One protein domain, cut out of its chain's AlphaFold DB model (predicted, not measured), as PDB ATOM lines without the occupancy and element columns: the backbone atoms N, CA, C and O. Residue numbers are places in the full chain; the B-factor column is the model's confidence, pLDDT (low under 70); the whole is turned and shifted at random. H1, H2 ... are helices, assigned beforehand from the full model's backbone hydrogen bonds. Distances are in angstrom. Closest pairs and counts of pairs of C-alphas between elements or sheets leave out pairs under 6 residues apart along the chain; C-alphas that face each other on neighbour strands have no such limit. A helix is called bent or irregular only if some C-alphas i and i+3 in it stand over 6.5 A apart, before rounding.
ATOM      1  N   LEU A  22     -35.452   6.464  23.551       77.62
ATOM      2  CA  LEU A  22     -34.447   7.502  23.300       77.62
ATOM      3  C   LEU A  22     -33.144   7.216  24.047       77.62
ATOM      4  O   LEU A  22     -32.074   7.224  23.449       77.62
ATOM      5  N   VAL A  23     -33.230   6.899  25.339       75.44
ATOM      6  CA  VAL A  23     -32.055   6.531  26.139       75.44
ATOM      7  C   VAL A  23     -31.390   5.277  25.569       75.44
ATOM      8  O   VAL A  23     -30.168   5.231  25.478       75.44
ATOM      9  N   GLY A  24     -32.169   4.280  25.139       76.44
ATOM     10  CA  GLY A  24     -31.635   3.066  24.520       76.44
ATOM     11  C   GLY A  24     -30.849   3.336  23.234       76.44
ATOM     12  O   GLY A  24     -29.717   2.871  23.101       76.44
ATOM     13  N   ILE A  25     -31.415   4.111  22.303       77.25
ATOM     14  CA  ILE A  25     -30.796   4.359  20.993       77.25
ATOM     15  C   ILE A  25     -29.618   5.336  21.081       77.25
ATOM     16  O   ILE A  25     -28.581   5.105  20.456       77.25
ATOM     17  N   SER A  26     -29.725   6.389  21.896       73.50
ATOM     18  CA  SER A  26     -28.700   7.435  21.989       73.50
ATOM     19  C   SER A  26     -27.378   6.947  22.578       73.50
ATOM     20  O   SER A  26     -26.339   7.530  22.287       73.50
ATOM     21  N   VAL A  27     -27.392   5.886  23.392       71.44
ATOM     22  CA  VAL A  27     -26.183   5.401  24.077       71.44
ATOM     23  C   VAL A  27     -25.206   4.719  23.121       71.44
ATOM     24  O   VAL A  27     -23.997   4.837  23.311       71.44
ATOM     25  N   SER A  28     -25.690   3.985  22.116       81.94
ATOM     26  CA  SER A  28     -24.799   3.117  21.332       81.94
ATOM     27  C   SER A  28     -25.178   2.890  19.870       81.94
ATOM     28  O   SER A  28     -24.531   2.074  19.220       81.94
ATOM     29  N   ALA A  29     -26.121   3.645  19.290       86.88
ATOM     30  CA  ALA A  29     -26.423   3.538  17.854       86.88
ATOM     31  C   ALA A  29     -25.189   3.757  16.956       86.88
ATOM     32  O   ALA A  29     -24.987   3.025  15.992       86.88
ATOM     33  N   VAL A  30     -24.309   4.704  17.303       85.50
ATOM     34  CA  VAL A  30     -23.052   4.932  16.561       85.50
ATOM     35  C   VAL A  30     -22.135   3.706  16.624       85.50
ATOM     36  O   VAL A  30     -21.516   3.347  15.626       85.50
ATOM     37  N   LEU A  31     -22.098   3.008  17.763       89.31
ATOM     38  CA  LEU A  31     -21.324   1.774  17.915       89.31
ATOM     39  C   LEU A  31     -21.915   0.620  17.093       89.31
ATOM     40  O   LEU A  31     -21.157  -0.220  16.623       89.31
ATOM     41  N   VAL A  32     -23.239   0.583  16.881       95.19
ATOM     42  CA  VAL A  32     -23.878  -0.388  15.970       95.19
ATOM     43  C   VAL A  32     -23.382  -0.176  14.541       95.19
ATOM     44  O   VAL A  32     -22.967  -1.134  13.893       95.19
ATOM     45  N   ILE A  33     -23.367   1.079  14.074       94.06
ATOM     46  CA  ILE A  33     -22.852   1.438  12.744       94.06
ATOM     47  C   ILE A  33     -21.380   1.034  12.626       94.06
ATOM     48  O   ILE A  33     -21.012   0.342  11.680       94.06
ATOM     49  N   GLN A  34     -20.557   1.407  13.610       90.62
ATOM     50  CA  GLN A  34     -19.128   1.098  13.617       90.62
ATOM     51  C   GLN A  34     -18.859  -0.412  13.601       90.62
ATOM     52  O   GLN A  34     -18.032  -0.881  12.823       90.62
ATOM     53  N   ALA A  35     -19.569  -1.183  14.428       95.44
ATOM     54  CA  ALA A  35     -19.442  -2.638  14.481       95.44
ATOM     55  C   ALA A  35     -19.791  -3.287  13.133       95.44
ATOM     56  O   ALA A  35     -19.049  -4.136  12.644       95.44
ATOM     57  N   ALA A  36     -20.893  -2.860  12.512       96.81
ATOM     58  CA  ALA A  36     -21.311  -3.366  11.212       96.81
ATOM     59  C   ALA A  36     -20.315  -2.988  10.098       96.81
ATOM     60  O   ALA A  36     -19.976  -3.830   9.270       96.81
ATOM     61  N   GLN A  37     -19.785  -1.759  10.106       96.50
ATOM     62  CA  GLN A  37     -18.764  -1.311   9.149       96.50
ATOM     63  C   GLN A  37     -17.454  -2.097   9.275       96.50
ATOM     64  O   GLN A  37     -16.880  -2.471   8.256       96.50
ATOM     65  N   ILE A  38     -17.000  -2.390  10.501       94.56
ATOM     66  CA  ILE A  38     -15.799  -3.211  10.747       94.56
ATOM     67  C   ILE A  38     -15.954  -4.615  10.152       94.56
ATOM     68  O   ILE A  38     -14.991  -5.166   9.632       94.56
ATOM     69  N   LEU A  39     -17.170  -5.165  10.183       97.00
ATOM     70  CA  LEU A  39     -17.506  -6.453   9.573       97.00
ATOM     71  C   LEU A  39     -17.699  -6.381   8.047       97.00
ATOM     72  O   LEU A  39     -17.957  -7.401   7.412       97.00
ATOM     73  N   GLY A  40     -17.586  -5.192   7.447       96.12
ATOM     74  CA  GLY A  40     -17.731  -4.976   6.007       96.12
ATOM     75  C   GLY A  40     -19.173  -4.797   5.526       96.12
ATOM     76  O   GLY A  40     -19.438  -4.978   4.339       96.12
ATOM     77  N   ALA A  41     -20.115  -4.457   6.413       97.25
ATOM     78  CA  ALA A  41     -21.507  -4.229   6.030       97.25
ATOM     79  C   ALA A  41     -21.681  -2.970   5.164       97.25
ATOM     80  O   ALA A  41     -21.132  -1.905   5.458       97.25
ATOM     81  N   THR A  42     -22.512  -3.074   4.127       96.44
ATOM     82  CA  THR A  42     -22.938  -1.931   3.307       96.44
ATOM     83  C   THR A  42     -23.957  -1.062   4.050       96.44
ATOM     84  O   THR A  42     -24.585  -1.498   5.015       96.44
ATOM     85  N   SER A  43     -24.197   0.167   3.580       93.38
ATOM     86  CA  SER A  43     -25.212   1.061   4.168       93.38
ATOM     87  C   SER A  43     -26.616   0.442   4.204       93.38
ATOM     88  O   SER A  43     -27.359   0.650   5.164       93.38
ATOM     89  N   GLU A  44     -26.978  -0.350   3.192       94.31
ATOM     90  CA  GLU A  44     -28.257  -1.072   3.142       94.31
ATOM     91  C   GLU A  44     -28.332  -2.162   4.215       94.31
ATOM     92  O   GLU A  44     -29.340  -2.284   4.912       94.31
ATOM     93  N   GLN A  45     -27.242  -2.906   4.414       97.56
ATOM     94  CA  GLN A  45     -27.156  -3.915   5.468       97.56
ATOM     95  C   GLN A  45     -27.191  -3.264   6.854       97.56
ATOM     96  O   GLN A  45     -27.932  -3.730   7.711       97.56
ATOM     97  N   ILE A  46     -26.497  -2.145   7.075       96.44
ATOM     98  CA  ILE A  46     -26.568  -1.392   8.340       96.44
ATOM     99  C   ILE A  46     -28.005  -0.920   8.614       96.44
ATOM    100  O   ILE A  46     -28.494  -1.037   9.739       96.44
ATOM    101  N   SER A  47     -28.715  -0.441   7.590       95.19
ATOM    102  CA  SER A  47     -30.140  -0.097   7.702       95.19
ATOM    103  C   SER A  47     -30.987  -1.318   8.097       95.19
ATOM    104  O   SER A  47     -31.805  -1.236   9.018       95.19
ATOM    105  N   SER A  48     -30.719  -2.484   7.496       97.50
ATOM    106  CA  SER A  48     -31.343  -3.758   7.882       97.50
ATOM    107  C   SER A  48     -31.035  -4.155   9.330       97.50
ATOM    108  O   SER A  48     -31.926  -4.646  10.023       97.50
ATOM    109  N   TRP A  49     -29.824  -3.902   9.838       97.44
ATOM    110  CA  TRP A  49     -29.489  -4.174  11.242       97.44
ATOM    111  C   TRP A  49     -30.382  -3.369  12.185       97.44
ATOM    112  O   TRP A  49     -30.943  -3.934  13.123       97.44
ATOM    113  N   PHE A  50     -30.569  -2.070  11.931       95.44
ATOM    114  CA  PHE A  50     -31.476  -1.243  12.735       95.44
ATOM    115  C   PHE A  50     -32.934  -1.680  12.608       95.44
ATOM    116  O   PHE A  50     -33.648  -1.681  13.611       95.44
ATOM    117  N   TRP A  51     -33.365  -2.098  11.416       96.50
ATOM    118  CA  TRP A  51     -34.685  -2.694  11.214       96.50
ATOM    119  C   TRP A  51     -34.864  -3.949  12.084       96.50
ATOM    120  O   TRP A  51     -35.820  -4.047  12.858       96.50
ATOM    121  N   ALA A  52     -33.902  -4.870  12.037       97.62
ATOM    122  CA  ALA A  52     -33.943  -6.140  12.751       97.62
ATOM    123  C   ALA A  52     -33.837  -5.952  14.272       97.62
ATOM    124  O   ALA A  52     -34.594  -6.557  15.030       97.62
ATOM    125  N   LEU A  53     -32.938  -5.084  14.738       96.38
ATOM    126  CA  LEU A  53     -32.802  -4.724  16.151       96.38
ATOM    127  C   LEU A  53     -34.056  -4.019  16.669       96.38
ATOM    128  O   LEU A  53     -34.558  -4.384  17.730       96.38
ATOM    129  N   GLY A  54     -34.585  -3.051  15.918       93.81
ATOM    130  CA  GLY A  54     -35.790  -2.308  16.279       93.81
ATOM    131  C   GLY A  54     -37.003  -3.220  16.439       93.81
ATOM    132  O   GLY A  54     -37.684  -3.158  17.465       93.81
ATOM    133  N   LEU A  55     -37.235  -4.122  15.480       95.06
ATOM    134  CA  LEU A  55     -38.307  -5.116  15.576       95.06
ATOM    135  C   LEU A  55     -38.048  -6.133  16.688       95.06
ATOM    136  O   LEU A  55     -38.944  -6.397  17.486       95.06
ATOM    137  N   GLY A  56     -36.834  -6.675  16.776       96.19
ATOM    138  CA  GLY A  56     -36.472  -7.673  17.777       96.19
ATOM    139  C   GLY A  56     -36.666  -7.155  19.195       96.19
ATOM    140  O   GLY A  56     -37.317  -7.810  20.006       96.19
ATOM    141  N   ILE A  57     -36.176  -5.952  19.481       94.81
ATOM    142  CA  ILE A  57     -36.337  -5.278  20.770       94.81
ATOM    143  C   ILE A  57     -37.801  -4.887  20.980       94.81
ATOM    144  O   ILE A  57     -38.421  -5.351  21.934       94.81
ATOM    145  N   GLY A  58     -38.388  -4.106  20.073       93.00
ATOM    146  CA  GLY A  58     -39.737  -3.565  20.247       93.00
ATOM    147  C   GLY A  58     -40.805  -4.646  20.403       93.00
ATOM    148  O   GLY A  58     -41.583  -4.614  21.359       93.00
ATOM    149  N   ILE A  59     -40.816  -5.643  19.512       94.94
ATOM    150  CA  ILE A  59     -41.812  -6.724  19.537       94.94
ATOM    151  C   ILE A  59     -41.602  -7.619  20.756       94.94
ATOM    152  O   ILE A  59     -42.582  -7.954  21.420       94.94
ATOM    153  N   SER A  60     -40.359  -7.993  21.091       95.56
ATOM    154  CA  SER A  60     -40.117  -8.838  22.271       95.56
ATOM    155  C   SER A  60     -40.498  -8.123  23.567       95.56
ATOM    156  O   SER A  60     -41.179  -8.718  24.400       95.56
ATOM    157  N   GLY A  61     -40.147  -6.844  23.721       93.69
ATOM    158  CA  GLY A  61     -40.511  -6.047  24.894       93.69
ATOM    159  C   GLY A  61     -42.026  -5.915  25.039       93.69
ATOM    160  O   GLY A  61     -42.576  -6.195  26.108       93.69
ATOM    161  N   LEU A  62     -42.722  -5.588  23.945       93.12
ATOM    162  CA  LEU A  62     -44.182  -5.488  23.917       93.12
ATOM    163  C   LEU A  62     -44.852  -6.828  24.238       93.12
ATOM    164  O   LEU A  62     -45.720  -6.894  25.110       93.12
ATOM    165  N   PHE A  63     -44.426  -7.904  23.577       95.19
ATOM    166  CA  PHE A  63     -44.979  -9.240  23.778       95.19
ATOM    167  C   PHE A  63     -44.779  -9.729  25.215       95.19
ATOM    168  O   PHE A  63     -45.727 -10.205  25.841       95.19
ATOM    169  N   LEU A  64     -43.569  -9.594  25.763       96.00
ATOM    170  CA  LEU A  64     -43.248 -10.067  27.111       96.00
ATOM    171  C   LEU A  64     -43.943  -9.227  28.181       96.00
ATOM    172  O   LEU A  64     -44.475  -9.797  29.135       96.00
ATOM    173  N   SER A  65     -44.020  -7.906  27.992       93.38
ATOM    174  CA  SER A  65     -44.776  -7.021  28.888       93.38
ATOM    175  C   SER A  65     -46.257  -7.396  28.908       93.38
ATOM    176  O   SER A  65     -46.857  -7.581  29.969       93.38
ATOM    177  N   TRP A  66     -46.847  -7.589  27.724       93.06
ATOM    178  CA  TRP A  66     -48.247  -7.979  27.591       93.06
ATOM    179  C   TRP A  66     -48.528  -9.363  28.181       93.06
ATOM    180  O   TRP A  66     -49.565  -9.557  28.825       93.06
ATOM    181  N   LYS A  67     -47.615 -10.319  27.986       95.19
ATOM    182  CA  LYS A  67     -47.752 -11.693  28.473       95.19
ATOM    183  C   LYS A  67     -47.618 -11.787  29.991       95.19
ATOM    184  O   LYS A  67     -48.411 -12.486  30.615       95.19
ATOM    185  N   PHE A  68     -46.639 -11.099  30.581       94.12
ATOM    186  CA  PHE A  68     -46.330 -11.223  32.011       94.12
ATOM    187  C   PHE A  68     -46.975 -10.168  32.901       94.12
ATOM    188  O   PHE A  68     -46.895 -10.296  34.121       94.12
ATOM    189  N   LYS A  69     -47.652  -9.177  32.311       90.38
ATOM    190  CA  LYS A  69     -48.397  -8.137  33.035       90.38
ATOM    191  C   LYS A  69     -47.516  -7.286  33.961       90.38
ATOM    192  O   LYS A  69     -47.986  -6.794  34.979       90.38
ATOM    193  N   TYR A  70     -46.254  -7.092  33.588       90.06
ATOM    194  CA  TYR A  70     -45.365  -6.079  34.160       90.06
ATOM    195  C   TYR A  70     -44.442  -5.526  33.064       90.06
ATOM    196  O   TYR A  70     -44.232  -6.218  32.065       90.06
ATOM    197  N   PRO A  71     -43.895  -4.306  33.213       89.31
ATOM    198  CA  PRO A  71     -43.025  -3.708  32.204       89.31
ATOM    199  C   PRO A  71     -41.765  -4.549  31.958       89.31
ATOM    200  O   PRO A  71     -40.984  -4.818  32.869       89.31
ATOM    201  N   VAL A  72     -41.557  -4.965  30.709       93.19
ATOM    202  CA  VAL A  72     -40.348  -5.649  30.242       93.19
ATOM    203  C   VAL A  72     -39.713  -4.801  29.152       93.19
ATOM    204  O   VAL A  72     -40.094  -4.867  27.984       93.19
ATOM    205  N   ALA A  73     -38.713  -4.013  29.536       92.38
ATOM    206  CA  ALA A  73     -37.854  -3.335  28.580       92.38
ATOM    207  C   ALA A  73     -36.799  -4.311  28.044       92.38
ATOM    208  O   ALA A  73     -36.127  -5.012  28.806       92.38
ATOM    209  N   THR A  74     -36.635  -4.336  26.730       94.44
ATOM    210  CA  THR A  74     -35.593  -5.086  26.029       94.44
ATOM    211  C   THR A  74     -34.616  -4.114  25.375       94.44
ATOM    212  O   THR A  74     -34.895  -2.925  25.217       94.44
ATOM    213  N   SER A  75     -33.419  -4.590  25.056       93.44
ATOM    214  CA  SER A  75     -32.362  -3.790  24.435       93.44
ATOM    215  C   SER A  75     -31.318  -4.689  23.784       93.44
ATOM    216  O   SER A  75     -31.256  -5.889  24.060       93.44
ATOM    217  N   TRP A  76     -30.464  -4.104  22.955       93.88
ATOM    218  CA  TRP A  76     -29.257  -4.761  22.476       93.88
ATOM    219  C   TRP A  76     -28.118  -4.667  23.503       93.88
ATOM    220  O   TRP A  76     -28.162  -3.886  24.456       93.88
ATOM    221  N   SER A  77     -27.065  -5.460  23.311       93.06
ATOM    222  CA  SER A  77     -25.893  -5.479  24.192       93.06
ATOM    223  C   SER A  77     -24.838  -4.455  23.775       93.06
ATOM    224  O   SER A  77     -24.149  -4.642  22.771       93.06
ATOM    225  N   THR A  78     -24.664  -3.382  24.551       90.31
ATOM    226  CA  THR A  78     -23.598  -2.389  24.283       90.31
ATOM    227  C   THR A  78     -22.207  -2.977  24.544       90.31
ATOM    228  O   THR A  78     -21.279  -2.737  23.778       90.31
ATOM    229  N   ALA A  79     -22.059  -3.812  25.579       88.94
ATOM    230  CA  ALA A  79     -20.823  -4.564  25.805       88.94
ATOM    231  C   ALA A  79     -20.544  -5.557  24.661       88.94
ATOM    232  O   ALA A  79     -19.392  -5.741  24.278       88.94
ATOM    233  N   GLY A  80     -21.598  -6.137  24.073       93.00
ATOM    234  CA  GLY A  80     -21.487  -6.961  22.873       93.00
ATOM    235  C   GLY A  80     -20.944  -6.193  21.664       93.00
ATOM    236  O   GLY A  80     -20.087  -6.717  20.965       93.00
ATOM    237  N   LEU A  81     -21.349  -4.933  21.456       94.38
ATOM    238  CA  LEU A  81     -20.771  -4.090  20.394       94.38
ATOM    239  C   LEU A  81     -19.287  -3.837  20.612       94.38
ATOM    240  O   LEU A  81     -18.520  -3.933  19.664       94.38
ATOM    241  N   ALA A  82     -18.873  -3.552  21.848       89.75
ATOM    242  CA  ALA A  82     -17.460  -3.356  22.157       89.75
ATOM    243  C   ALA A  82     -16.629  -4.605  21.821       89.75
ATOM    244  O   ALA A  82     -15.541  -4.481  21.268       89.75
ATOM    245  N   LEU A  83     -17.163  -5.802  22.097       91.56
ATOM    246  CA  LEU A  83     -16.536  -7.055  21.686       91.56
ATOM    247  C   LEU A  83     -16.465  -7.173  20.157       91.56
ATOM    248  O   LEU A  83     -15.387  -7.440  19.640       91.56
ATOM    249  N   ILE A  84     -17.572  -6.939  19.442       95.88
ATOM    250  CA  ILE A  84     -17.606  -7.012  17.969       95.88
ATOM    251  C   ILE A  84     -16.617  -6.019  17.353       95.88
ATOM    252  O   ILE A  84     -15.911  -6.365  16.419       95.88
ATOM    253  N   ILE A  85     -16.519  -4.799  17.877       93.06
ATOM    254  CA  ILE A  85     -15.559  -3.794  17.405       93.06
ATOM    255  C   ILE A  85     -14.119  -4.263  17.652       93.06
ATOM    256  O   ILE A  85     -13.260  -4.079  16.796       93.06
ATOM    257  N   ALA A  86     -13.854  -4.884  18.804       87.94
ATOM    258  CA  ALA A  86     -12.518  -5.344  19.169       87.94
ATOM    259  C   ALA A  86     -12.052  -6.578  18.378       87.94
ATOM    260  O   ALA A  86     -10.851  -6.737  18.170       87.94
ATOM    261  N   THR A  87     -12.966  -7.458  17.958       89.25
ATOM    262  CA  THR A  87     -12.622  -8.734  17.300       89.25
ATOM    263  C   THR A  87     -13.089  -8.837  15.847       89.25
ATOM    264  O   THR A  87     -12.676  -9.753  15.138       89.25
ATOM    265  N   GLY A  88     -13.922  -7.906  15.380       84.00
ATOM    266  CA  GLY A  88     -14.642  -7.997  14.109       84.00
ATOM    267  C   GLY A  88     -13.749  -8.027  12.875       84.00
ATOM    268  O   GLY A  88     -14.113  -8.659  11.895       84.00
ATOM    269  N   SER A  89     -12.543  -7.453  12.934       88.06
ATOM    270  CA  SER A  89     -11.580  -7.507  11.824       88.06
ATOM    271  C   SER A  89     -11.097  -8.924  11.489       88.06
ATOM    272  O   SER A  89     -10.476  -9.125  10.449       88.06
ATOM    273  N   GLY A  90     -11.330  -9.897  12.376       91.62
ATOM    274  CA  GLY A  90     -10.985 -11.302  12.166       91.62
ATOM    275  C   GLY A  90     -12.060 -12.131  11.458       91.62
ATOM    276  O   GLY A  90     -11.831 -13.323  11.263       91.62
ATOM    277  N   TYR A  91     -13.211 -11.546  11.107       96.25
ATOM    278  CA  TYR A  91     -14.370 -12.276  10.583       96.25
ATOM    279  C   TYR A  91     -15.008 -11.554   9.403       96.25
ATOM    280  O   TYR A  91     -15.048 -10.324   9.354       96.25
ATOM    281  N   THR A  92     -15.579 -12.319   8.477       97.12
ATOM    282  CA  THR A  92     -16.479 -11.734   7.477       97.12
ATOM    283  C   THR A  92     -17.828 -11.367   8.105       97.12
ATOM    284  O   THR A  92     -18.220 -11.901   9.150       97.12
ATOM    285  N   LEU A  93     -18.592 -10.495   7.437       97.88
ATOM    286  CA  LEU A  93     -19.974 -10.198   7.820       97.88
ATOM    287  C   LEU A  93     -20.805 -11.472   8.010       97.88
ATOM    288  O   LEU A  93     -21.503 -11.602   9.011       97.88
ATOM    289  N   TYR A  94     -20.734 -12.418   7.075       98.25
ATOM    290  CA  TYR A  94     -21.578 -13.613   7.076       98.25
ATOM    291  C   TYR A  94     -21.197 -14.600   8.186       98.25
ATOM    292  O   TYR A  94     -22.089 -15.175   8.819       98.25
ATOM    293  N   GLU A  95     -19.905 -14.722   8.505       98.31
ATOM    294  CA  GLU A  95     -19.435 -15.476   9.674       98.31
ATOM    295  C   GLU A  95     -19.926 -14.852  10.986       98.31
ATOM    296  O   GLU A  95     -20.373 -15.557  11.896       98.31
ATOM    297  N   ALA A  96     -19.901 -13.518  11.085       98.31
ATOM    298  CA  ALA A  96     -20.434 -12.813  12.246       98.31
ATOM    299  C   ALA A  96     -21.955 -12.989  12.378       98.31
ATOM    300  O   ALA A  96     -22.447 -13.226  13.480       98.31
ATOM    301  N   ILE A  97     -22.699 -12.972  11.268       98.56
ATOM    302  CA  ILE A  97     -24.138 -13.280  11.248       98.56
ATOM    303  C   ILE A  97     -24.398 -14.720  11.728       98.56
ATOM    304  O   ILE A  97     -25.303 -14.941  12.541       98.56
ATOM    305  N   GLY A  98     -23.572 -15.686  11.313       98.56
ATOM    306  CA  GLY A  98     -23.578 -17.051  11.852       98.56
ATOM    307  C   GLY A  98     -23.333 -17.094  13.357       98.56
ATOM    308  O   GLY A  98     -24.074 -17.751  14.093       98.56
ATOM    309  N   ALA A  99     -22.361 -16.330  13.852       98.50
ATOM    310  CA  ALA A  99     -22.096 -16.223  15.282       98.50
ATOM    311  C   ALA A  99     -23.266 -15.590  16.059       98.50
ATOM    312  O   ALA A  99     -23.616 -16.068  17.141       98.50
ATOM    313  N   PHE A 100     -23.917 -14.559  15.517       98.50
ATOM    314  CA  PHE A 100     -25.090 -13.931  16.135       98.50
ATOM    315  C   PHE A 100     -26.277 -14.888  16.207       98.50
ATOM    316  O   PHE A 100     -26.954 -14.944  17.240       98.50
ATOM    317  N   PHE A 101     -26.488 -15.674  15.150       98.75
ATOM    318  CA  PHE A 101     -27.495 -16.730  15.113       98.75
ATOM    319  C   PHE A 101     -27.236 -17.771  16.209       98.75
ATOM    320  O   PHE A 101     -28.125 -18.055  17.011       98.75
ATOM    321  N   ILE A 102     -26.005 -18.286  16.306       98.75
ATOM    322  CA  ILE A 102     -25.629 -19.279  17.324       98.75
ATOM    323  C   ILE A 102     -25.732 -18.697  18.737       98.75
ATOM    324  O   ILE A 102     -26.265 -19.356  19.627       98.75
ATOM    325  N   CYS A 103     -25.306 -17.452  18.957       98.56
ATOM    326  CA  CYS A 103     -25.473 -16.766  20.241       98.56
ATOM    327  C   CYS A 103     -26.955 -16.687  20.650       98.56
ATOM    328  O   CYS A 103     -27.295 -16.978  21.802       98.56
ATOM    329  N   GLY A 104     -27.843 -16.329  19.717       98.56
ATOM    330  CA  GLY A 104     -29.287 -16.297  19.950       98.56
ATOM    331  C   GLY A 104     -29.837 -17.684  20.271       98.56
ATOM    332  O   GLY A 104     -30.593 -17.844  21.231       98.56
ATOM    333  N   LEU A 105     -29.396 -18.701  19.528       98.62
ATOM    334  CA  LEU A 105     -29.851 -20.078  19.692       98.62
ATOM    335  C   LEU A 105     -29.439 -20.639  21.056       98.62
ATOM    336  O   LEU A 105     -30.271 -21.188  21.779       98.62
ATOM    337  N   LEU A 106     -28.177 -20.443  21.446       98.44
ATOM    338  CA  LEU A 106     -27.667 -20.814  22.767       98.44
ATOM    339  C   LEU A 106     -28.447 -20.107  23.878       98.44
ATOM    340  O   LEU A 106     -28.820 -20.733  24.870       98.44
ATOM    341  N   THR A 107     -28.748 -18.823  23.689       98.25
ATOM    342  CA  THR A 107     -29.568 -18.031  24.615       98.25
ATOM    343  C   THR A 107     -30.980 -18.606  24.741       98.25
ATOM    344  O   THR A 107     -31.460 -18.810  25.857       98.25
ATOM    345  N   ALA A 108     -31.625 -18.942  23.622       98.31
ATOM    346  CA  ALA A 108     -32.961 -19.530  23.606       98.31
ATOM    347  C   ALA A 108     -32.991 -20.889  24.329       98.31
ATOM    348  O   ALA A 108     -33.830 -21.107  25.208       98.31
ATOM    349  N   ILE A 109     -32.039 -21.773  24.008       98.31
ATOM    350  CA  ILE A 109     -31.896 -23.099  24.626       98.31
ATOM    351  C   ILE A 109     -31.662 -22.964  26.133       98.31
ATOM    352  O   ILE A 109     -32.347 -23.608  26.933       98.31
ATOM    353  N   LEU A 110     -30.734 -22.099  26.551       96.75
ATOM    354  CA  LEU A 110     -30.432 -21.873  27.965       96.75
ATOM    355  C   LEU A 110     -31.639 -21.299  28.726       96.75
ATOM    356  O   LEU A 110     -31.912 -21.699  29.862       96.75
ATOM    357  N   GLY A 111     -32.369 -20.377  28.099       96.31
ATOM    358  CA  GLY A 111     -33.572 -19.775  28.660       96.31
ATOM    359  C   GLY A 111     -34.678 -20.804  28.869       96.31
ATOM    360  O   GLY A 111     -35.128 -21.009  29.999       96.31
ATOM    361  N   PHE A 112     -35.082 -21.503  27.807       97.75
ATOM    362  CA  PHE A 112     -36.188 -22.461  27.873       97.75
ATOM    363  C   PHE A 112     -35.864 -23.708  28.706       97.75
ATOM    364  O   PHE A 112     -36.754 -24.216  29.387       97.75
ATOM    365  N   SER A 113     -34.603 -24.152  28.744       96.75
ATOM    366  CA  SER A 113     -34.169 -25.258  29.616       96.75
ATOM    367  C   SER A 113     -34.180 -24.909  31.109       96.75
ATOM    368  O   SER A 113     -34.187 -25.800  31.957       96.75
ATOM    369  N   GLY A 114     -34.170 -23.619  31.465       92.62
ATOM    370  CA  GLY A 114     -34.143 -23.162  32.855       92.62
ATOM    371  C   GLY A 114     -32.802 -23.334  33.568       92.62
ATOM    372  O   GLY A 114     -32.711 -23.042  34.764       92.62
ATOM    373  N   VAL A 115     -31.755 -23.746  32.846       93.06
ATOM    374  CA  VAL A 115     -30.394 -23.890  33.385       93.06
ATOM    375  C   VAL A 115     -29.897 -22.558  33.941       93.06
ATOM    376  O   VAL A 115     -29.385 -22.516  35.059       93.06
ATOM    377  N   PHE A 116     -30.130 -21.453  33.224       90.00
ATOM    378  CA  PHE A 116     -29.735 -20.127  33.699       90.00
ATOM    379  C   PHE A 116     -30.413 -19.750  35.015       90.00
ATOM    380  O   PHE A 116     -29.756 -19.280  35.936       90.00
ATOM    381  N   LYS A 117     -31.724 -19.986  35.141       89.94
ATOM    382  CA  LYS A 117     -32.460 -19.703  36.380       89.94
ATOM    383  C   LYS A 117     -31.899 -20.499  37.557       89.94
ATOM    384  O   LYS A 117     -31.801 -19.962  38.657       89.94
ATOM    385  N   LYS A 118     -31.515 -21.759  37.327       89.38
ATOM    386  CA  LYS A 118     -30.862 -22.590  38.345       89.38
ATOM    387  C   LYS A 118     -29.498 -22.017  38.736       89.38
ATOM    388  O   LYS A 118     -29.235 -21.889  39.925       89.38
ATOM    389  N   ALA A 119     -28.674 -21.603  37.774       87.25
ATOM    390  CA  ALA A 119     -27.400 -20.938  38.059       87.25
ATOM    391  C   ALA A 119     -27.600 -19.630  38.851       87.25
ATOM    392  O   ALA A 119     -26.947 -19.408  39.867       87.25
ATOM    393  N   LEU A 120     -28.572 -18.815  38.438       84.69
ATOM    394  CA  LEU A 120     -28.927 -17.556  39.086       84.69
ATOM    395  C   LEU A 120     -29.398 -17.743  40.535       84.69
ATOM    396  O   LEU A 120     -29.129 -16.885  41.365       84.69
ATOM    397  N   GLU A 208     -23.054 -17.735   7.714       98.31
ATOM    398  CA  GLU A 208     -21.939 -18.651   7.481       98.31
ATOM    399  C   GLU A 208     -21.433 -19.176   8.825       98.31
ATOM    400  O   GLU A 208     -21.194 -18.418   9.764       98.31
ATOM    401  N   PHE A 209     -21.303 -20.495   8.951       98.06
ATOM    402  CA  PHE A 209     -20.913 -21.121  10.209       98.06
ATOM    403  C   PHE A 209     -19.453 -21.550  10.158       98.06
ATOM    404  O   PHE A 209     -19.112 -22.535   9.506       98.06
ATOM    405  N   SER A 210     -18.608 -20.854  10.914       97.06
ATOM    406  CA  SER A 210     -17.214 -21.237  11.123       97.06
ATOM    407  C   SER A 210     -16.925 -21.475  12.603       97.06
ATOM    408  O   SER A 210     -17.455 -20.808  13.495       97.06
ATOM    409  N   TRP A 211     -16.071 -22.459  12.892       97.56
ATOM    410  CA  TRP A 211     -15.704 -22.782  14.273       97.56
ATOM    411  C   TRP A 211     -14.962 -21.622  14.950       97.56
ATOM    412  O   TRP A 211     -15.156 -21.368  16.139       97.56
ATOM    413  N   SER A 212     -14.175 -20.871  14.175       96.50
ATOM    414  CA  SER A 212     -13.501 -19.646  14.610       96.50
ATOM    415  C   SER A 212     -14.495 -18.570  15.057       96.50
ATOM    416  O   SER A 212     -14.293 -17.983  16.120       96.50
ATOM    417  N   ALA A 213     -15.571 -18.321  14.302       96.94
ATOM    418  CA  ALA A 213     -16.594 -17.339  14.664       96.94
ATOM    419  C   ALA A 213     -17.476 -17.822  15.823       96.94
ATOM    420  O   ALA A 213     -17.833 -17.046  16.712       96.94
ATOM    421  N   ILE A 214     -17.783 -19.118  15.890       97.31
ATOM    422  CA  ILE A 214     -18.552 -19.684  17.006       97.31
ATOM    423  C   ILE A 214     -17.772 -19.547  18.322       97.31
ATOM    424  O   ILE A 214     -18.300 -19.017  19.303       97.31
ATOM    425  N   LEU A 215     -16.512 -19.986  18.348       96.69
ATOM    426  CA  LEU A 215     -15.676 -19.931  19.550       96.69
ATOM    427  C   LEU A 215     -15.205 -18.516  19.893       96.69
ATOM    428  O   LEU A 215     -15.169 -18.165  21.069       96.69
ATOM    429  N   GLY A 216     -14.841 -17.717  18.892       93.44
ATOM    430  CA  GLY A 216     -14.239 -16.400  19.103       93.44
ATOM    431  C   GLY A 216     -15.227 -15.234  19.130       93.44
ATOM    432  O   GLY A 216     -14.866 -14.159  19.608       93.44
ATOM    433  N   LEU A 217     -16.478 -15.434  18.697       96.12
ATOM    434  CA  LEU A 217     -17.502 -14.387  18.708       96.12
ATOM    435  C   LEU A 217     -18.817 -14.837  19.360       96.12
ATOM    436  O   LEU A 217     -19.273 -14.177  20.293       96.12
ATOM    437  N   ALA A 218     -19.409 -15.965  18.951       97.88
ATOM    438  CA  ALA A 218     -20.729 -16.380  19.448       97.88
ATOM    439  C   ALA A 218     -20.735 -16.679  20.955       97.88
ATOM    440  O   ALA A 218     -21.564 -16.142  21.694       97.88
ATOM    441  N   PHE A 219     -19.804 -17.517  21.425       97.75
ATOM    442  CA  PHE A 219     -19.696 -17.855  22.847       97.75
ATOM    443  C   PHE A 219     -19.320 -16.644  23.714       97.75
ATOM    444  O   PHE A 219     -20.008 -16.413  24.713       97.75
ATOM    445  N   PRO A 220     -18.309 -15.828  23.358       95.25
ATOM    446  CA  PRO A 220     -18.016 -14.600  24.090       95.25
ATOM    447  C   PRO A 220     -19.205 -13.635  24.156       95.25
ATOM    448  O   PRO A 220     -19.516 -13.138  25.240       95.25
ATOM    449  N   LEU A 221     -19.931 -13.420  23.048       96.75
ATOM    450  CA  LEU A 221     -21.148 -12.598  23.040       96.75
ATOM    451  C   LEU A 221     -22.222 -13.158  23.971       96.75
ATOM    452  O   LEU A 221     -22.817 -12.408  24.745       96.75
ATOM    453  N   PHE A 222     -22.443 -14.469  23.933       97.44
ATOM    454  CA  PHE A 222     -23.390 -15.144  24.812       97.44
ATOM    455  C   PHE A 222     -23.035 -14.931  26.291       97.44
ATOM    456  O   PHE A 222     -23.888 -14.499  27.068       97.44
ATOM    457  N   VAL A 223     -21.774 -15.149  26.683       94.69
ATOM    458  CA  VAL A 223     -21.320 -14.942  28.070       94.69
ATOM    459  C   VAL A 223     -21.458 -13.475  28.481       94.69
ATOM    460  O   VAL A 223     -21.974 -13.189  29.566       94.69
ATOM    461  N   ILE A 224     -21.069 -12.539  27.609       92.31
ATOM    462  CA  ILE A 224     -21.235 -11.101  27.852       92.31
ATOM    463  C   ILE A 224     -22.711 -10.759  28.055       92.31
ATOM    464  O   ILE A 224     -23.029 -10.017  28.984       92.31
ATOM    465  N   ASN A 225     -23.623 -11.298  27.248       94.69
ATOM    466  CA  ASN A 225     -25.057 -11.032  27.381       94.69
ATOM    467  C   ASN A 225     -25.608 -11.572  28.706       94.69
ATOM    468  O   ASN A 225     -26.344 -10.862  29.399       94.69
ATOM    469  N   MET A 226     -25.202 -12.781  29.104       93.25
ATOM    470  CA  MET A 226     -25.570 -13.360  30.398       93.25
ATOM    471  C   MET A 226     -25.121 -12.469  31.558       93.25
ATOM    472  O   MET A 226     -25.927 -12.141  32.431       93.25
ATOM    473  N   ALA A 227     -23.864 -12.029  31.534       87.69
ATOM    474  CA  ALA A 227     -23.270 -11.263  32.621       87.69
ATOM    475  C   ALA A 227     -23.730  -9.797  32.672       87.69
ATOM    476  O   ALA A 227     -24.023  -9.282  33.747       87.69
ATOM    477  N   SER A 228     -23.773  -9.117  31.525       85.62
ATOM    478  CA  SER A 228     -23.965  -7.660  31.460       85.62
ATOM    479  C   SER A 228     -25.415  -7.226  31.264       85.62
ATOM    480  O   SER A 228     -25.767  -6.127  31.686       85.62
ATOM    481  N   GLN A 229     -26.261  -8.073  30.670       91.44
ATOM    482  CA  GLN A 229     -27.643  -7.714  30.344       91.44
ATOM    483  C   GLN A 229     -28.641  -8.523  31.169       91.44
ATOM    484  O   GLN A 229     -29.451  -7.940  31.887       91.44
ATOM    485  N   TYR A 230     -28.578  -9.857  31.117       92.81
ATOM    486  CA  TYR A 230     -29.581 -10.690  31.781       92.81
ATOM    487  C   TYR A 230     -29.496 -10.622  33.304       92.81
ATOM    488  O   TYR A 230     -30.520 -10.372  33.937       92.81
ATOM    489  N   LEU A 231     -28.307 -10.796  33.896       90.12
ATOM    490  CA  LEU A 231     -28.151 -10.719  35.354       90.12
ATOM    491  C   LEU A 231     -28.628  -9.364  35.920       90.12
ATOM    492  O   LEU A 231     -29.519  -9.375  36.776       90.12
ATOM    493  N   PRO A 232     -28.156  -8.199  35.428       88.12
ATOM    494  CA  PRO A 232     -28.616  -6.913  35.949       88.12
ATOM    495  C   PRO A 232     -30.053  -6.569  35.526       88.12
ATOM    496  O   PRO A 232     -30.787  -5.965  36.297       88.12
ATOM    497  N   GLY A 233     -30.511  -6.980  34.341       91.50
ATOM    498  CA  GLY A 233     -31.903  -6.774  33.922       91.50
ATOM    499  C   GLY A 233     -32.900  -7.516  34.817       91.50
ATOM    500  O   GLY A 233     -33.947  -6.979  35.181       91.50
ATOM    501  N   ILE A 234     -32.555  -8.731  35.247       92.00
ATOM    502  CA  ILE A 234     -33.354  -9.493  36.213       92.00
ATOM    503  C   ILE A 234     -33.304  -8.834  37.599       92.00
ATOM    504  O   ILE A 234     -34.356  -8.701  38.230       92.00
ATOM    505  N   ALA A 235     -32.125  -8.364  38.029       88.81
ATOM    506  CA  ALA A 235     -31.948  -7.574  39.253       88.81
ATOM    507  C   ALA A 235     -32.919  -6.395  39.319       88.81
ATOM    508  O   ALA A 235     -33.577  -6.171  40.334       88.81
ATOM    509  N   MET A 236     -33.016  -5.659  38.211       89.06
ATOM    510  CA  MET A 236     -33.856  -4.475  38.099       89.06
ATOM    511  C   MET A 236     -35.325  -4.807  38.280       89.06
ATOM    512  O   MET A 236     -35.984  -4.195  39.116       89.06
ATOM    513  N   ILE A 237     -35.825  -5.820  37.572       91.31
ATOM    514  CA  ILE A 237     -37.219  -6.259  37.705       91.31
ATOM    515  C   ILE A 237     -37.522  -6.646  39.167       91.31
ATOM    516  O   ILE A 237     -38.552  -6.244  39.708       91.31
ATOM    517  N   GLN A 238     -36.604  -7.359  39.830       89.56
ATOM    518  CA  GLN A 238     -36.750  -7.744  41.241       89.56
ATOM    519  C   GLN A 238     -36.720  -6.549  42.199       89.56
ATOM    520  O   GLN A 238     -37.473  -6.539  43.171       89.56
ATOM    521  N   SER A 239     -35.882  -5.541  41.934       87.81
ATOM    522  CA  SER A 239     -35.765  -4.347  42.785       87.81
ATOM    523  C   SER A 239     -37.055  -3.520  42.846       87.81
ATOM    524  O   SER A 239     -37.311  -2.869  43.853       87.81
ATOM    525  N   TYR A 240     -37.905  -3.624  41.818       88.81
ATOM    526  CA  TYR A 240     -39.242  -3.022  41.764       88.81
ATOM    527  C   TYR A 240     -40.355  -3.953  42.293       88.81
ATOM    528  O   TYR A 240     -41.539  -3.674  42.127       88.81
ATOM    529  N   GLY A 241     -40.002  -5.074  42.934       89.31
ATOM    530  CA  GLY A 241     -40.953  -5.984  43.585       89.31
ATOM    531  C   GLY A 241     -41.606  -7.021  42.663       89.31
ATOM    532  O   GLY A 241     -42.419  -7.827  43.125       89.31
ATOM    533  N   TYR A 242     -41.249  -7.061  41.377       91.62
ATOM    534  CA  TYR A 242     -41.776  -8.054  40.442       91.62
ATOM    535  C   TYR A 242     -41.040  -9.396  40.551       91.62
ATOM    536  O   TYR A 242     -39.841  -9.465  40.820       91.62
ATOM    537  N   LYS A 243     -41.758 -10.494  40.280       92.00
ATOM    538  CA  LYS A 243     -41.188 -11.848  40.183       92.00
ATOM    539  C   LYS A 243     -40.918 -12.186  38.708       92.00
ATOM    540  O   LYS A 243     -41.860 -12.530  37.994       92.00
ATOM    541  N   PRO A 244     -39.666 -12.095  38.223       92.31
ATOM    542  CA  PRO A 244     -39.371 -12.250  36.805       92.31
ATOM    543  C   PRO A 244     -39.578 -13.686  36.314       92.31
ATOM    544  O   PRO A 244     -39.093 -14.651  36.912       92.31
ATOM    545  N   HIS A 245     -40.214 -13.832  35.149       95.69
ATOM    546  CA  HIS A 245     -40.342 -15.102  34.427       95.69
ATOM    547  C   HIS A 245     -39.040 -15.458  33.683       95.69
ATOM    548  O   HIS A 245     -39.031 -15.576  32.459       95.69
ATOM    549  N   ILE A 246     -37.939 -15.624  34.430       95.00
ATOM    550  CA  ILE A 246     -36.546 -15.703  33.934       95.00
ATOM    551  C   ILE A 246     -36.401 -16.579  32.679       95.00
ATOM    552  O   ILE A 246     -35.960 -16.089  31.646       95.00
ATOM    553  N   ASN A 247     -36.831 -17.846  32.743       96.88
ATOM    554  CA  ASN A 247     -36.702 -18.799  31.632       96.88
ATOM    555  C   ASN A 247     -37.328 -18.274  30.337       96.88
ATOM    556  O   ASN A 247     -36.741 -18.374  29.264       96.88
ATOM    557  N   GLN A 248     -38.530 -17.703  30.439       96.94
ATOM    558  CA  GLN A 248     -39.255 -17.219  29.273       96.94
ATOM    559  C   GLN A 248     -38.694 -15.886  28.778       96.94
ATOM    560  O   GLN A 248     -38.617 -15.693  27.572       96.94
ATOM    561  N   LEU A 249     -38.272 -14.989  29.675       96.88
ATOM    562  CA  LEU A 249     -37.640 -13.729  29.276       96.88
ATOM    563  C   LEU A 249     -36.378 -13.992  28.442       96.88
ATOM    564  O   LEU A 249     -36.226 -13.419  27.368       96.88
ATOM    565  N   ILE A 250     -35.513 -14.900  28.900       97.12
ATOM    566  CA  ILE A 250     -34.279 -15.276  28.191       97.12
ATOM    567  C   ILE A 250     -34.605 -16.065  26.921       97.12
ATOM    568  O   ILE A 250     -34.098 -15.750  25.850       97.12
ATOM    569  N   GLY A 251     -35.498 -17.053  27.020       97.88
ATOM    570  CA  GLY A 251     -35.864 -17.919  25.902       97.88
ATOM    571  C   GLY A 251     -36.431 -17.144  24.710       97.88
ATOM    572  O   GLY A 251     -35.963 -17.305  23.585       97.88
ATOM    573  N   TRP A 252     -37.404 -16.259  24.956       98.19
ATOM    574  CA  TRP A 252     -38.038 -15.471  23.895       98.19
ATOM    575  C   TRP A 252     -37.110 -14.412  23.306       98.19
ATOM    576  O   TRP A 252     -37.130 -14.221  22.097       98.19
ATOM    577  N   THR A 253     -36.277 -13.758  24.120       98.00
ATOM    578  CA  THR A 253     -35.308 -12.776  23.599       98.00
ATOM    579  C   THR A 253     -34.216 -13.452  22.760       98.00
ATOM    580  O   THR A 253     -33.953 -13.006  21.646       98.00
ATOM    581  N   GLY A 254     -33.687 -14.600  23.202       98.25
ATOM    582  CA  GLY A 254     -32.772 -15.418  22.399       98.25
ATOM    583  C   GLY A 254     -33.402 -15.928  21.100       98.25
ATOM    584  O   GLY A 254     -32.770 -15.887  20.042       98.25
ATOM    585  N   LEU A 255     -34.673 -16.343  21.140       98.44
ATOM    586  CA  LEU A 255     -35.398 -16.757  19.938       98.44
ATOM    587  C   LEU A 255     -35.573 -15.590  18.958       98.44
ATOM    588  O   LEU A 255     -35.309 -15.755  17.770       98.44
ATOM    589  N   SER A 256     -35.962 -14.407  19.445       98.25
ATOM    590  CA  SER A 256     -36.058 -13.198  18.620       98.25
ATOM    591  C   SER A 256     -34.724 -12.857  17.958       98.25
ATOM    592  O   SER A 256     -34.707 -12.602  16.757       98.25
ATOM    593  N   GLN A 257     -33.611 -12.919  18.700       98.38
ATOM    594  CA  GLN A 257     -32.275 -12.747  18.127       98.38
ATOM    595  C   GLN A 257     -31.991 -13.795  17.046       98.38
ATOM    596  O   GLN A 257     -31.567 -13.435  15.958       98.38
ATOM    597  N   THR A 258     -32.257 -15.075  17.313       98.56
ATOM    598  CA  THR A 258     -31.992 -16.171  16.362       98.56
ATOM    599  C   THR A 258     -32.734 -15.962  15.042       98.56
ATOM    600  O   THR A 258     -32.146 -16.074  13.970       98.56
ATOM    601  N   LEU A 259     -34.023 -15.622  15.122       98.31
ATOM    602  CA  LEU A 259     -34.878 -15.417  13.951       98.31
ATOM    603  C   LEU A 259     -34.478 -14.179  13.143       98.31
ATOM    604  O   LEU A 259     -34.623 -14.172  11.924       98.31
ATOM    605  N   LEU A 260     -33.989 -13.135  13.814       98.50
ATOM    606  CA  LEU A 260     -33.649 -11.860  13.182       98.50
ATOM    607  C   LEU A 260     -32.153 -11.716  12.868       98.50
ATOM    608  O   LEU A 260     -31.765 -10.755  12.204       98.50
ATOM    609  N   ALA A 261     -31.308 -12.654  13.304       98.50
ATOM    610  CA  ALA A 261     -29.870 -12.640  13.047       98.50
ATOM    611  C   ALA A 261     -29.534 -12.564  11.547       98.50
ATOM    612  O   ALA A 261     -28.715 -11.711  11.206       98.50
ATOM    613  N   PRO A 262     -30.204 -13.304  10.631       98.38
ATOM    614  CA  PRO A 262     -29.984 -13.163   9.188       98.38
ATOM    615  C   PRO A 262     -30.288 -11.769   8.622       98.38
ATOM    616  O   PRO A 262     -29.936 -11.485   7.489       98.38
ATOM    617  N   PHE A 263     -30.928 -10.882   9.384       98.38
ATOM    618  CA  PHE A 263     -31.184  -9.491   8.995       98.38
ATOM    619  C   PHE A 263     -30.275  -8.493   9.723       98.38
ATOM    620  O   PHE A 263     -30.442  -7.285   9.560       98.38
ATOM    621  N   GLY A 264     -29.302  -8.980  10.501       97.25
ATOM    622  CA  GLY A 264     -28.339  -8.149  11.225       97.25
ATOM    623  C   GLY A 264     -28.596  -8.011  12.718       97.25
ATOM    624  O   GLY A 264     -27.952  -7.206  13.391       97.25
ATOM    625  N   CYS A 265     -29.551  -8.764  13.267       97.94
ATOM    626  CA  CYS A 265     -29.843  -8.707  14.692       97.94
ATOM    627  C   CYS A 265     -28.748  -9.408  15.504       97.94
ATOM    628  O   CYS A 265     -28.806 -10.613  15.753       97.94
ATOM    629  N   TYR A 266     -27.746  -8.645  15.939       97.56
ATOM    630  CA  TYR A 266     -26.646  -9.194  16.731       97.56
ATOM    631  C   TYR A 266     -27.051  -9.531  18.175       97.56
ATOM    632  O   TYR A 266     -26.390 -10.333  18.836       97.56
ATOM    633  N   SER A 267     -28.105  -8.890  18.700       96.56
ATOM    634  CA  SER A 267     -28.499  -9.034  20.099       96.56
ATOM    635  C   SER A 267     -29.928  -8.572  20.390       96.56
ATOM    636  O   SER A 267     -30.302  -7.448  20.060       96.56
ATOM    637  N   VAL A 268     -30.686  -9.404  21.113       97.25
ATOM    638  CA  VAL A 268     -31.935  -9.021  21.794       97.25
ATOM    639  C   VAL A 268     -31.865  -9.545  23.223       97.25
ATOM    640  O   VAL A 268     -31.818 -10.750  23.434       97.25
ATOM    641  N   ASN A 269     -31.857  -8.649  24.208       95.62
ATOM    642  CA  ASN A 269     -31.748  -8.974  25.633       95.62
ATOM    643  C   ASN A 269     -32.759  -8.171  26.461       95.62
ATOM    644  O   ASN A 269     -33.406  -7.255  25.958       95.62
ATOM    645  N   ILE A 270     -32.857  -8.458  27.761       93.44
ATOM    646  CA  ILE A 270     -33.544  -7.575  28.720       93.44
ATOM    647  C   ILE A 270     -32.684  -6.324  28.947       93.44
ATOM    648  O   ILE A 270     -31.456  -6.404  28.988       93.44
ATOM    649  N   ALA A 271     -33.317  -5.164  29.089       88.00
ATOM    650  CA  ALA A 271     -32.628  -3.930  29.427       88.00
ATOM    651  C   ALA A 271     -32.206  -3.909  30.902       88.00
ATOM    652  O   ALA A 271     -33.019  -4.096  31.801       88.00
ATOM    653  N   ALA A 272     -30.926  -3.631  31.146       78.50
ATOM    654  CA  ALA A 272     -30.382  -3.464  32.491       78.50
ATOM    655  C   ALA A 272     -30.551  -2.037  33.034       78.50
ATOM    656  O   ALA A 272     -30.751  -1.851  34.223       78.50
ATOM    657  N   ILE A 273     -30.452  -1.016  32.179       76.25
ATOM    658  CA  ILE A 273     -30.371   0.388  32.621       76.25
ATOM    659  C   ILE A 273     -31.705   1.089  32.399       76.25
ATOM    660  O   ILE A 273     -32.307   1.626  33.326       76.25
ATOM    661  N   SER A 274     -32.197   1.047  31.160       79.19
ATOM    662  CA  SER A 274     -33.422   1.742  30.768       79.19
ATOM    663  C   SER A 274     -34.686   1.102  31.347       79.19
ATOM    664  O   SER A 274     -35.709   1.773  31.435       79.19
ATOM    665  N   ALA A 275     -34.615  -0.143  31.835       80.75
ATOM    666  CA  ALA A 275     -35.743  -0.801  32.493       80.75
ATOM    667  C   ALA A 275     -36.265  -0.023  33.711       80.75
ATOM    668  O   ALA A 275     -37.476  -0.002  33.918       80.75
ATOM    669  N   ALA A 276     -35.396   0.676  34.458       79.19
ATOM    670  CA  ALA A 276     -35.794   1.507  35.603       79.19
ATOM    671  C   ALA A 276     -36.864   2.547  35.232       79.19
ATOM    672  O   ALA A 276     -37.778   2.813  36.004       79.19
ATOM    673  N   ILE A 277     -36.740   3.120  34.029       78.88
ATOM    674  CA  ILE A 277     -37.603   4.191  33.522       78.88
ATOM    675  C   ILE A 277     -39.006   3.656  33.239       78.88
ATOM    676  O   ILE A 277     -39.984   4.360  33.449       78.88
ATOM    677  N   SER A 278     -39.101   2.414  32.757       78.88
ATOM    678  CA  SER A 278     -40.378   1.757  32.467       78.88
ATOM    679  C   SER A 278     -41.017   1.068  33.675       78.88
ATOM    680  O   SER A 278     -42.212   0.796  33.640       78.88
ATOM    681  N   LEU A 279     -40.222   0.722  34.693       78.75
ATOM    682  CA  LEU A 279     -40.668  -0.011  35.882       78.75
ATOM    683  C   LEU A 279     -41.182   0.905  37.005       78.75
ATOM    684  O   LEU A 279     -41.912   0.416  37.865       78.75
ATOM    685  N   GLY A 280     -40.772   2.179  37.023       61.62
ATOM    686  CA  GLY A 280     -41.207   3.193  37.995       61.62
ATOM    687  C   GLY A 280     -42.366   4.039  37.504       61.62
ATOM    688  O   GLY A 280     -43.161   4.454  38.372       61.62
TER     689      GLY A 280
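What this domain is: This is residues 22 to 120 and 208 to 280 of the 280 residues of an uncharacterized protein of uncultured bacterium (UniProt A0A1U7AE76). Six helices stand in a ring, its two halves H6, H3, H1 and H4, H7, H2, round a core of two unnamed stretches, residues 74 to 77 and 265 to 270. The two halves meet at steep tilts, H6 with H4 and, only just, H1 with H2, while short H5 and H8 sit at the end of the ring where H6 ends. The printed part has 172 residues with eight named helices, H1 to H8 in order, and no named strand: the class is all helix. It is compact, with a radius of gyration of the C-alphas of 14.9 A and spans of 44 by 33 by 23 A.

Where its parts are: The longest helix, H6, takes residues 211 to 239 and 39.4 A, from C-alpha 211 at (-15.704, -22.782, 14.273) to C-alpha 239 at (-35.765, -4.347, 42.785). H3 takes residues 78 to 90, 19.6 A, and H4 residues 93 to 113, 30.1 A. H7 takes residues 246 to 263, 26.3 A, and H2 residues 43 to 68, 37.0 A. H1, residues 22 to 38, begins at C-alpha 22 (-34.447, 7.502, 23.300) and has a kink of 42 degrees near residue 29. H5 is residues 115 to 120 and H8 residues 275 to 279. H1, H3, H7 and, only just, H6 are irregular: C-alphas 27 and 30 are 8.2 A apart, 86 and 89 7.7 A, 259 and 262 7.2 A, 216 and 219 6.8 A.

How they stand to each other: H6 touches H3 with residues 217 to 228 alone, at a shallow tilt of 6 degrees, opposite ways; the closest C-alphas, of Gly 80 and Leu 221, are 5.6 A apart. H3 touches H1 at a shallow tilt of 6 degrees, the same way, closest at the C-alphas of Ala 35 and Ile 85, 5.0 A. H6 touches H4 with residues 213 to 222 alone, at a steep tilt of 46 degrees, closest at the C-alphas of Ala 99 and Ala 218, 4.4 A. H4 touches H7 at 20 degrees, a shallow tilt, opposite ways, with the C-alphas of Ala 108 and Gly 251 closest at 4.0 A. H7 touches H2 at a shallow tilt of 23 degrees, opposite ways, closest at the C-alphas of Gly 56 and Ser 256, 5.6 A. H1 and H2, a helical hairpin, only just touch, with 3 pairs of C-alphas within 8 A, the closest Ala 36 and Ile 46 at 6.3 A. H5 only just touches H7, also with 3 pairs, the closest C-alphas being those of Lys 117 and Ile 246, 6.2 A. H8 touches H6, closest at the C-alphas of Met 236 and Ala 276, 6.8 A. H2 and H6 are apart. Residues 74 to 75 pair with residues 269 to 270, antiparallel. Every O i to N i+4 pair is within hydrogen-bond range in H2, H4, H5 and H8; H1 has 9 of 13, H3 7 of 9, H6 20 of 25 and H7 12 of 14.

The domain as a whole: The C-alphas farthest apart, of Thr 42 and Gly 241, are 44.3 A apart. Residues 121 to 207 are not printed, and C-alphas 120 and 208 are 32.4 A apart across this cut. The link from H7 to H8 is long, 11 residues. Mean pLDDT of the printed part is 92.8; residue 280, the chain's last, is under 70.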